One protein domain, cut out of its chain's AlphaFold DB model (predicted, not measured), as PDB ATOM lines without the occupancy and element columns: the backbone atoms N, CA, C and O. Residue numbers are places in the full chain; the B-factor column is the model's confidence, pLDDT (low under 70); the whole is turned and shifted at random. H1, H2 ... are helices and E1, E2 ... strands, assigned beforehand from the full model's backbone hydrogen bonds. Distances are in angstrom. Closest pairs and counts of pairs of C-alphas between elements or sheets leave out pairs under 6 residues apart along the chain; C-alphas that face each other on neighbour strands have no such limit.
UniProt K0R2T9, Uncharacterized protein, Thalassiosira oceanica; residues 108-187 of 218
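AT A GLANCE: This is residues 108 to 187 of the 218 residues of an uncharacterized protein of Thalassiosira oceanica (UniProt K0R2T9). An elongated body with little regular structure has one helix, H1, packed on a small parallel sheet of E1 and E4, and the antiparallel hairpin E2 and E3 at one end of its long axis. The printed part has 80 residues, 29 of them in named elements, in the order E1, E2, E3, H1, E4; the class is mixed. It is compact, with a radius of gyration of the C-alphas of 13.2 A, and spans 40 by 23 by 19 A.

HOW THE PARTS SIT: E1, residues 108 to 111, and E4, residues 182 to 186, are parallel at 25 degrees; N 108 and O 182, 2.7 A apart, are within hydrogen-bond range. H1, residues 160 to 170, has every O i to N i+4 pair within that range; its closest C-alphas to E4 are those of Cys 164 and Cys 183, 5.9 A apart. E2, residues 133 to 137, and E3, residues 140 to 143, form a hairpin, antiparallel at 162 degrees, with N 134 and O 142 at 2.8 A, within hydrogen-bond range. Both are apart from E4.

IN THESE COORDINATES: E1 measures 9.6 A from C-alpha 108 at (23.729, -43.712, 23.497), E2 11.5 A, E3 10.5 A, H1 15.5 A and E4 12.8 A to C-alpha 186 at (17.585, -47.128, 29.661).

THE WHOLE: The farthest C-alphas, His 115 and Asp 139, are 42.4 A apart. The printed part has no cut. E2 to E3 is a tight link; the others are long. Residues 152 to 155 have pLDDT under 70.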
ATOM      1  N   VAL A 108      23.296 -43.995  22.126       95.56
ATOM      2  CA  VAL A 108      23.729 -43.712  23.497       95.56
ATOM      3  C   VAL A 108      22.593 -44.130  24.426       95.56
ATOM      4  O   VAL A 108      21.492 -43.588  24.341       95.56
ATOM      5  N   ALA A 109      22.845 -45.124  25.276       94.12
ATOM      6  CA  ALA A 109      21.900 -45.536  26.308       94.12
ATOM      7  C   ALA A 109      22.029 -44.587  27.507       94.12
ATOM      8  O   ALA A 109      23.123 -44.424  28.050       94.12
ATOM      9  N   ILE A 110      20.929 -43.946  27.898       96.75
ATOM     10  CA  ILE A 110      20.890 -42.976  28.996       96.75
ATOM     11  C   ILE A 110      20.140 -43.616  30.163       96.75
ATOM     12  O   ILE A 110      18.920 -43.763  30.113       96.75
ATOM     13  N   ARG A 111      20.885 -44.004  31.205       95.94
ATOM     14  CA  ARG A 111      20.340 -44.636  32.415       95.94
ATOM     15  C   ARG A 111      19.493 -43.640  33.203       95.94
ATOM     16  O   ARG A 111      20.006 -42.592  33.604       95.94
ATOM     17  N   LEU A 112      18.235 -43.994  33.444       96.00
ATOM     18  CA  LEU A 112      17.299 -43.189  34.230       96.00
ATOM     19  C   LEU A 112      17.271 -43.616  35.705       96.00
ATOM     20  O   LEU A 112      17.792 -44.673  36.068       96.00
ATOM     21  N   ASP A 113      16.681 -42.773  36.549       93.75
ATOM     22  CA  ASP A 113      16.336 -43.100  37.931       93.75
ATOM     23  C   ASP A 113      15.157 -44.091  38.013       93.75
ATOM     24  O   ASP A 113      14.531 -44.430  37.009       93.75
ATOM     25  N   LEU A 114      14.863 -44.593  39.220       92.81
ATOM     26  CA  LEU A 114      13.789 -45.577  39.447       92.81
ATOM     27  C   LEU A 114      12.391 -45.072  39.065       92.81
ATOM     28  O   LEU A 114      11.500 -45.887  38.842       92.81
ATOM     29  N   HIS A 115      12.203 -43.752  39.010       94.19
ATOM     30  CA  HIS A 115      10.941 -43.127  38.623       94.19
ATOM     31  C   HIS A 115      10.905 -42.782  37.126       94.19
ATOM     32  O   HIS A 115       9.884 -42.299  36.651       94.19
ATOM     33  N   GLU A 116      11.994 -43.043  36.394       94.44
ATOM     34  CA  GLU A 116      12.181 -42.750  34.970       94.44
ATOM     35  C   GLU A 116      12.070 -41.257  34.615       94.44
ATOM     36  O   GLU A 116      11.839 -40.890  33.463       94.44
ATOM     37  N   GLU A 117      12.272 -40.369  35.590       93.50
ATOM     38  CA  GLU A 117      12.097 -38.926  35.396       93.50
ATOM     39  C   GLU A 117      13.412 -38.225  35.036       93.50
ATOM     40  O   GLU A 117      13.438 -37.313  34.200       93.50
ATOM     41  N   HIS A 118      14.518 -38.659  35.644       94.94
ATOM     42  CA  HIS A 118      15.817 -38.003  35.516       94.94
ATOM     43  C   HIS A 118      16.936 -38.989  35.182       94.94
ATOM     44  O   HIS A 118      16.835 -40.193  35.409       94.94
ATOM     45  N   VAL A 119      18.032 -38.466  34.633       95.31
ATOM     46  CA  VAL A 119      19.238 -39.237  34.336       95.31
ATOM     47  C   VAL A 119      19.970 -39.557  35.633       95.31
ATOM     48  O   VAL A 119      20.376 -38.664  36.371       95.31
ATOM     49  N   ALA A 120      20.185 -40.847  35.875       94.25
ATOM     50  CA  ALA A 120      20.969 -41.338  37.001       94.25
ATOM     51  C   ALA A 120      22.428 -41.625  36.612       94.25
ATOM     52  O   ALA A 120      23.312 -41.573  37.459       94.25
ATOM     53  N   GLY A 121      22.703 -41.920  35.337       92.88
ATOM     54  CA  GLY A 121      24.016 -42.419  34.918       92.88
ATOM     55  C   GLY A 121      24.262 -43.859  35.387       92.88
ATOM     56  O   GLY A 121      23.525 -44.412  36.203       92.88
ATOM     57  N   VAL A 122      25.290 -44.509  34.838       90.00
ATOM     58  CA  VAL A 122      25.561 -45.935  35.128       90.00
ATOM     59  C   VAL A 122      25.976 -46.151  36.588       90.00
ATOM     60  O   VAL A 122      25.702 -47.210  37.148       90.00
ATOM     61  N   TYR A 123      26.590 -45.144  37.214       89.38
ATOM     62  CA  TYR A 123      27.077 -45.204  38.594       89.38
ATOM     63  C   TYR A 123      26.254 -44.357  39.575       89.38
ATOM     64  O   TYR A 123      26.672 -44.178  40.718       89.38
ATOM     65  N   GLY A 124      25.095 -43.833  39.157       89.62
ATOM     66  CA  GLY A 124      24.302 -42.915  39.983       89.62
ATOM     67  C   GLY A 124      24.894 -41.500  40.086       89.62
ATOM     68  O   GLY A 124      24.481 -40.726  40.945       89.62
ATOM     69  N   ASP A 125      25.880 -41.174  39.249       90.88
ATOM     70  CA  ASP A 125      26.618 -39.909  39.216       90.88
ATOM     71  C   ASP A 125      26.078 -38.916  38.174       90.88
ATOM     72  O   ASP A 125      26.599 -37.812  38.045       90.88
ATOM     73  N   GLY A 126      25.048 -39.297  37.415       92.62
ATOM     74  CA  GLY A 126      24.508 -38.508  36.309       92.62
ATOM     75  C   GLY A 126      25.419 -38.456  35.078       92.62
ATOM     76  O   GLY A 126      25.126 -37.701  34.151       92.62
ATOM     77  N   ILE A 127      26.496 -39.249  35.027       94.69
ATOM     78  CA  ILE A 127      27.430 -39.255  33.899       94.69
ATOM     79  C   ILE A 127      27.002 -40.285  32.847       94.69
ATOM     80  O   ILE A 127      26.736 -41.458  33.138       94.69
ATOM     81  N   VAL A 128      26.962 -39.844  31.589       95.75
ATOM     82  CA  VAL A 128      26.651 -40.673  30.419       95.75
ATOM     83  C   VAL A 128      27.920 -40.926  29.613       95.75
ATOM     84  O   VAL A 128      28.645 -39.999  29.256       95.75
ATOM     85  N   TYR A 129      28.165 -42.195  29.289       94.62
ATOM     86  CA  TYR A 129      29.365 -42.646  28.587       94.62
ATOM     87  C   TYR A 129      29.031 -43.159  27.187       94.62
ATOM     88  O   TYR A 129      28.012 -43.822  26.975       94.62
ATOM     89  N   TYR A 130      29.934 -42.910  26.241       93.88
ATOM     90  CA  TYR A 130      29.936 -43.540  24.928       93.88
ATOM     91  C   TYR A 130      31.268 -44.295  24.741       93.88
ATOM     92  O   TYR A 130      32.322 -43.725  25.002       93.88
ATOM     93  N   PRO A 131      31.247 -45.587  24.370       90.88
ATOM     94  CA  PRO A 131      32.420 -46.459  24.384       90.88
ATOM     95  C   PRO A 131      33.256 -46.437  23.096       90.88
ATOM     96  O   PRO A 131      34.236 -47.173  23.027       90.88
ATOM     97  N   PHE A 132      32.854 -45.689  22.065       92.94
ATOM     98  CA  PHE A 132      33.517 -45.700  20.759       92.94
ATOM     99  C   PHE A 132      33.975 -44.299  20.359       92.94
ATOM    100  O   PHE A 132      33.353 -43.310  20.745       92.94
ATOM    101  N   ASP A 133      35.023 -44.222  19.547       93.62
ATOM    102  CA  ASP A 133      35.362 -42.979  18.863       93.62
ATOM    103  C   ASP A 133      34.315 -42.671  17.784       93.62
ATOM    104  O   ASP A 133      33.684 -43.569  17.223       93.62
ATOM    105  N   TRP A 134      34.118 -41.387  17.504       95.19
ATOM    106  CA  TRP A 134      33.253 -40.919  16.431       95.19
ATOM    107  C   TRP A 134      34.102 -40.426  15.272       95.19
ATOM    108  O   TRP A 134      34.888 -39.492  15.424       95.19
ATOM    109  N   CYS A 135      33.942 -41.063  14.121       95.12
ATOM    110  CA  CYS A 135      34.776 -40.830  12.953       95.12
ATOM    111  C   CYS A 135      33.967 -40.147  11.854       95.12
ATOM    112  O   CYS A 135      33.022 -40.730  11.328       95.12
ATOM    113  N   VAL A 136      34.330 -38.920  11.486       95.00
ATOM    114  CA  VAL A 136      33.689 -38.168  10.387       95.00
ATOM    115  C   VAL A 136      34.384 -38.409   9.043       95.00
ATOM    116  O   VAL A 136      33.783 -38.210   7.989       95.00
ATOM    117  N   ALA A 137      35.630 -38.887   9.080       92.75
ATOM    118  CA  ALA A 137      36.397 -39.415   7.956       92.75
ATOM    119  C   ALA A 137      37.368 -40.504   8.458       92.75
ATOM    120  O   ALA A 137      37.537 -40.655   9.666       92.75
ATOM    121  N   GLU A 138      38.013 -41.249   7.550       89.88
ATOM    122  CA  GLU A 138      38.918 -42.366   7.906       89.88
ATOM    123  C   GLU A 138      40.050 -41.958   8.868       89.88
ATOM    124  O   GLU A 138      40.361 -42.707   9.790       89.88
ATOM    125  N   ASP A 139      40.610 -40.756   8.699       92.50
ATOM    126  CA  ASP A 139      41.684 -40.213   9.544       92.50
ATOM    127  C   ASP A 139      41.198 -39.108  10.508       92.50
ATOM    128  O   ASP A 139      42.011 -38.406  11.113       92.50
ATOM    129  N   ASP A 140      39.881 -38.915  10.639       93.19
ATOM    130  CA  ASP A 140      39.275 -37.872  11.479       93.19
ATOM    131  C   ASP A 140      38.282 -38.493  12.465       93.19
ATOM    132  O   ASP A 140      37.064 -38.500  12.258       93.19
ATOM    133  N   CYS A 141      38.853 -39.068  13.523       94.62
ATOM    134  CA  CYS A 141      38.146 -39.690  14.633       94.62
ATOM    135  C   CYS A 141      38.427 -38.938  15.931       94.62
ATOM    136  O   CYS A 141      39.565 -38.555  16.211       94.62
ATOM    137  N   PHE A 142      37.401 -38.775  16.760       94.00
ATOM    138  CA  PHE A 142      37.533 -38.147  18.067       94.00
ATOM    139  C   PHE A 142      36.705 -38.866  19.128       94.00
ATOM    140  O   PHE A 142      35.622 -39.389  18.861       94.00
ATOM    141  N   SER A 143      37.213 -38.852  20.360       93.75
ATOM    142  CA  SER A 143      36.490 -39.377  21.515       93.75
ATOM    143  C   SER A 143      35.246 -38.535  21.782       93.75
ATOM    144  O   SER A 143      35.296 -37.303  21.790       93.75
ATOM    145  N   VAL A 144      34.137 -39.212  22.065       93.00
ATOM    146  CA  VAL A 144      32.846 -38.590  22.348       93.00
ATOM    147  C   VAL A 144      32.427 -38.863  23.790       93.00
ATOM    148  O   VAL A 144      32.442 -39.997  24.259       93.00
ATOM    149  N   GLY A 145      32.003 -37.804  24.481       91.75
ATOM    150  CA  GLY A 145      31.702 -37.859  25.908       91.75
ATOM    151  C   GLY A 145      32.972 -37.967  26.776       91.75
ATOM    152  O   GLY A 145      34.078 -37.750  26.278       91.75
ATOM    153  N   PRO A 146      32.834 -38.279  28.077       94.88
ATOM    154  CA  PRO A 146      31.568 -38.438  28.793       94.88
ATOM    155  C   PRO A 146      30.771 -37.129  28.853       94.88
ATOM    156  O   PRO A 146      31.323 -36.041  28.692       94.88
ATOM    157  N   TRP A 147      29.468 -37.238  29.084       94.38
ATOM    158  CA  TRP A 147      28.597 -36.087  29.297       94.38
ATOM    159  C   TRP A 147      28.105 -36.055  30.730       94.38
ATOM    160  O   TRP A 147      27.622 -37.061  31.249       94.38
ATOM    161  N   ASP A 148      28.207 -34.883  31.342       93.56
ATOM    162  CA  ASP A 148      27.673 -34.638  32.668       93.56
ATOM    163  C   ASP A 148      26.211 -34.182  32.565       93.56
ATOM    164  O   ASP A 148      25.921 -33.051  32.172       93.56
ATOM    165  N   CYS A 149      25.292 -35.093  32.884       93.56
ATOM    166  CA  CYS A 149      23.854 -34.845  32.941       93.56
ATOM    167  C   CYS A 149      23.347 -34.726  34.391       93.56
ATOM    168  O   CYS A 149      22.136 -34.747  34.627       93.56
ATOM    169  N   SER A 150      24.255 -34.564  35.362       88.19
ATOM    170  CA  SER A 150      23.926 -34.400  36.785       88.19
ATOM    171  C   SER A 150      23.414 -33.000  37.151       88.19
ATOM    172  O   SER A 150      22.981 -32.798  38.282       88.19
ATOM    173  N   ASP A 151      23.473 -32.060  36.195       72.44
ATOM    174  CA  ASP A 151      23.461 -30.600  36.362       72.44
ATOM    175  C   ASP A 151      23.276 -30.072  37.795       72.44
ATOM    176  O   ASP A 151      22.188 -29.766  38.300       72.44
ATOM    177  N   VAL A 152      24.438 -29.879  38.407       55.97
ATOM    178  CA  VAL A 152      24.693 -29.306  39.726       55.97
ATOM    179  C   VAL A 152      24.179 -27.856  39.855       55.97
ATOM    180  O   VAL A 152      24.070 -27.341  40.969       55.97
ATOM    181  N   HIS A 153      23.825 -27.170  38.757       57.19
ATOM    182  CA  HIS A 153      23.376 -25.772  38.783       57.19
ATOM    183  C   HIS A 153      21.881 -25.580  39.079       57.19
ATOM    184  O   HIS A 153      21.495 -24.496  39.524       57.19
ATOM    185  N   LEU A 154      21.036 -26.601  38.884       54.91
ATOM    186  CA  LEU A 154      19.573 -26.510  39.056       54.91
ATOM    187  C   LEU A 154      19.021 -27.351  40.219       54.91
ATOM    188  O   LEU A 154      17.806 -27.466  40.384       54.91
ATOM    189  N   ALA A 155      19.907 -27.895  41.060       65.81
ATOM    190  CA  ALA A 155      19.585 -28.747  42.209       65.81
ATOM    191  C   ALA A 155      18.836 -30.054  41.869       65.81
ATOM    192  O   ALA A 155      18.353 -30.722  42.785       65.81
ATOM    193  N   ARG A 156      18.730 -30.430  40.586       74.69
ATOM    194  CA  ARG A 156      18.158 -31.703  40.128       74.69
ATOM    195  C   ARG A 156      18.879 -32.188  38.865       74.69
ATOM    196  O   ARG A 156      19.194 -31.339  38.030       74.69
ATOM    197  N   PRO A 157      19.078 -33.508  38.700       88.25
ATOM    198  CA  PRO A 157      19.630 -34.065  37.469       88.25
ATOM    199  C   PRO A 157      18.750 -33.738  36.255       88.25
ATOM    200  O   PRO A 157      17.559 -33.454  36.394       88.25
ATOM    201  N   MET A 158      19.330 -33.778  35.056       94.31
ATOM    202  CA  MET A 158      18.597 -33.520  33.813       94.31
ATOM    203  C   MET A 158      17.563 -34.617  33.524       94.31
ATOM    204  O   MET A 158      17.749 -35.773  33.899       94.31
ATOM    205  N   THR A 159      16.507 -34.293  32.774       95.31
ATOM    206  CA  THR A 159      15.629 -35.306  32.166       95.31
ATOM    207  C   THR A 159      16.314 -36.000  30.983       95.31
ATOM    208  O   THR A 159      17.312 -35.506  30.444       95.31
ATOM    209  N   PHE A 160      15.747 -37.122  30.521       96.38
ATOM    210  CA  PHE A 160      16.214 -37.820  29.315       96.38
ATOM    211  C   PHE A 160      16.375 -36.875  28.113       96.38
ATOM    212  O   PHE A 160      17.426 -36.859  27.471       96.38
ATOM    213  N   GLU A 161      15.358 -36.059  27.825       96.94
ATOM    214  CA  GLU A 161      15.354 -35.184  26.646       96.94
ATOM    215  C   GLU A 161      16.390 -34.063  26.739       96.94
ATOM    216  O   GLU A 161      17.042 -33.728  25.749       96.94
ATOM    217  N   GLN A 162      16.596 -33.509  27.937       95.50
ATOM    218  CA  GLN A 162      17.615 -32.486  28.173       95.50
ATOM    219  C   GLN A 162      19.024 -33.046  27.952       95.50
ATOM    220  O   GLN A 162      19.806 -32.476  27.188       95.50
ATOM    221  N   CYS A 163      19.317 -34.203  28.550       95.81
ATOM    222  CA  CYS A 163      20.603 -34.874  28.386       95.81
ATOM    223  C   CYS A 163      20.825 -35.319  26.931       95.81
ATOM    224  O   CYS A 163      21.894 -35.100  26.365       95.81
ATOM    225  N   CYS A 164      19.799 -35.865  26.270       97.06
ATOM    226  CA  CYS A 164      19.892 -36.230  24.858       97.06
ATOM    227  C   CYS A 164      20.142 -35.013  23.952       97.06
ATOM    228  O   CYS A 164      20.907 -35.098  22.987       97.06
ATOM    229  N   GLY A 165      19.528 -33.869  24.266       96.44
ATOM    230  CA  GLY A 165      19.798 -32.602  23.593       96.44
ATOM    231  C   GLY A 165      21.267 -32.195  23.705       96.44
ATOM    232  O   GLY A 165      21.884 -31.865  22.694       96.44
ATOM    233  N   LEU A 166      21.848 -32.295  24.903       95.06
ATOM    234  CA  LEU A 166      23.267 -32.027  25.157       95.06
ATOM    235  C   LEU A 166      24.181 -32.986  24.377       95.06
ATOM    236  O   LEU A 166      25.118 -32.541  23.711       95.06
ATOM    237  N   VAL A 167      23.877 -34.287  24.390       96.06
ATOM    238  CA  VAL A 167      24.607 -35.323  23.637       96.06
ATOM    239  C   VAL A 167      24.639 -34.998  22.141       96.06
ATOM    240  O   VAL A 167      25.707 -34.950  21.529       96.06
ATOM    241  N   LYS A 168      23.472 -34.719  21.547       96.31
ATOM    242  CA  LYS A 168      23.348 -34.401  20.115       96.31
ATOM    243  C   LYS A 168      23.972 -33.056  19.750       96.31
ATOM    244  O   LYS A 168      24.487 -32.913  18.647       96.31
ATOM    245  N   ALA A 169      23.943 -32.078  20.654       95.00
ATOM    246  CA  ALA A 169      24.603 -30.793  20.445       95.00
ATOM    247  C   ALA A 169      26.135 -30.919  20.453       95.00
ATOM    248  O   ALA A 169      26.801 -30.195  19.717       95.00
ATOM    249  N   HIS A 170      26.691 -31.847  21.244       93.69
ATOM    250  CA  HIS A 170      28.127 -32.135  21.249       93.69
ATOM    251  C   HIS A 170      28.581 -32.836  19.960       93.69
ATOM    252  O   HIS A 170      29.677 -32.566  19.474       93.69
ATOM    253  N   VAL A 171      27.731 -33.691  19.378       94.75
ATOM    254  CA  VAL A 171      28.033 -34.441  18.144       94.75
ATOM    255  C   VAL A 171      26.991 -34.135  17.059       94.75
ATOM    256  O   VAL A 171      26.145 -34.977  16.741       94.75
ATOM    257  N   PRO A 172      27.014 -32.919  16.481       93.38
ATOM    258  CA  PRO A 172      25.992 -32.485  15.529       93.38
ATOM    259  C   PRO A 172      26.180 -33.088  14.129       93.38
ATOM    260  O   PRO A 172      25.260 -33.066  13.311       93.38
ATOM    261  N   VAL A 173      27.373 -33.609  13.836       94.50
ATOM    262  CA  VAL A 173      27.765 -34.126  12.522       94.50
ATOM    263  C   VAL A 173      27.527 -35.631  12.416       94.50
ATOM    264  O   VAL A 173      27.658 -36.363  13.397       94.50
ATOM    265  N   ALA A 174      27.171 -36.084  11.213       96.81
ATOM    266  CA  ALA A 174      27.115 -37.506  10.905       96.81
ATOM    267  C   ALA A 174      28.528 -38.107  10.873       96.81
ATOM    268  O   ALA A 174      29.495 -37.397  10.598       96.81
ATOM    269  N   ASP A 175      28.635 -39.403  11.143       95.19
ATOM    270  CA  ASP A 175      29.876 -40.151  10.962       95.19
ATOM    271  C   ASP A 175      30.151 -40.467   9.476       95.19
ATOM    272  O   ASP A 175      29.367 -40.125   8.584       95.19
ATOM    273  N   LEU A 176      31.253 -41.173   9.205       94.94
ATOM    274  CA  LEU A 176      31.659 -41.609   7.863       94.94
ATOM    275  C   LEU A 176      30.620 -42.502   7.158       94.94
ATOM    276  O   LEU A 176      30.630 -42.609   5.933       94.94
ATOM    277  N   ASN A 177      29.709 -43.119   7.916       93.62
ATOM    278  CA  ASN A 177      28.619 -43.947   7.408       93.62
ATOM    279  C   ASN A 177      27.309 -43.156   7.225       93.62
ATOM    280  O   ASN A 177      26.288 -43.734   6.848       93.62
ATOM    281  N   GLY A 178      27.309 -41.846   7.490       95.81
ATOM    282  CA  GLY A 178      26.130 -40.983   7.400       95.81
ATOM    283  C   GLY A 178      25.153 -41.128   8.573       95.81
ATOM    284  O   GLY A 178      24.034 -40.616   8.506       95.81
ATOM    285  N   ASN A 179      25.541 -41.811   9.650       96.38
ATOM    286  CA  ASN A 179      24.720 -41.990  10.839       96.38
ATOM    287  C   ASN A 179      24.935 -40.842  11.825       96.38
ATOM    288  O   ASN A 179      26.055 -40.406  12.058       96.38
ATOM    289  N   HIS A 180      23.858 -40.385  12.461       96.62
ATOM    290  CA  HIS A 180      23.928 -39.462  13.597       96.62
ATOM    291  C   HIS A 180      23.821 -40.215  14.921       96.62
ATOM    292  O   HIS A 180      23.198 -41.284  14.981       96.62
ATOM    293  N   ILE A 181      24.356 -39.626  15.995       95.56
ATOM    294  CA  ILE A 181      24.111 -40.123  17.348       95.56
ATOM    295  C   ILE A 181      22.609 -40.097  17.655       95.56
ATOM    296  O   ILE A 181      21.900 -39.106  17.450       95.56
ATOM    297  N   ARG A 182      22.122 -41.214  18.190       96.00
ATOM    298  CA  ARG A 182      20.764 -41.381  18.710       96.00
ATOM    299  C   ARG A 182      20.827 -41.635  20.207       96.00
ATOM    300  O   ARG A 182      21.770 -42.247  20.682       96.00
ATOM    301  N   CYS A 183      19.802 -41.218  20.937       96.75
ATOM    302  CA  CYS A 183      19.677 -41.528  22.359       96.75
ATOM    303  C   CYS A 183      18.575 -42.563  22.553       96.75
ATOM    304  O   CYS A 183      17.594 -42.568  21.806       96.75
ATOM    305  N   HIS A 184      18.723 -43.404  23.566       96.00
ATOM    306  CA  HIS A 184      17.713 -44.363  23.985       96.00
ATOM    307  C   HIS A 184      17.582 -44.313  25.511       96.00
ATOM    308  O   HIS A 184      18.617 -44.341  26.186       96.00
ATOM    309  N   PRO A 185      16.360 -44.199  26.062       96.44
ATOM    310  CA  PRO A 185      16.168 -44.297  27.502       96.44
ATOM    311  C   PRO A 185      16.494 -45.723  27.956       96.44
ATOM    312  O   PRO A 185      16.123 -46.690  27.298       96.44
ATOM    313  N   ASP A 186      17.210 -45.847  29.064       95.12
ATOM    314  CA  ASP A 186      17.585 -47.128  29.661       95.12
ATOM    315  C   ASP A 186      17.011 -47.185  31.087       95.12
ATOM    316  O   ASP A 186      17.698 -46.805  32.046       95.12
ATOM    317  N   PRO A 187      15.727 -47.568  31.235       94.19
ATOM    318  CA  PRO A 187      15.061 -47.629  32.533       94.19
ATOM    319  C   PRO A 187      15.765 -48.636  33.458       94.19
ATOM    320  O   PRO A 187      16.233 -49.685  32.995       94.19
TER     321      PRO A 187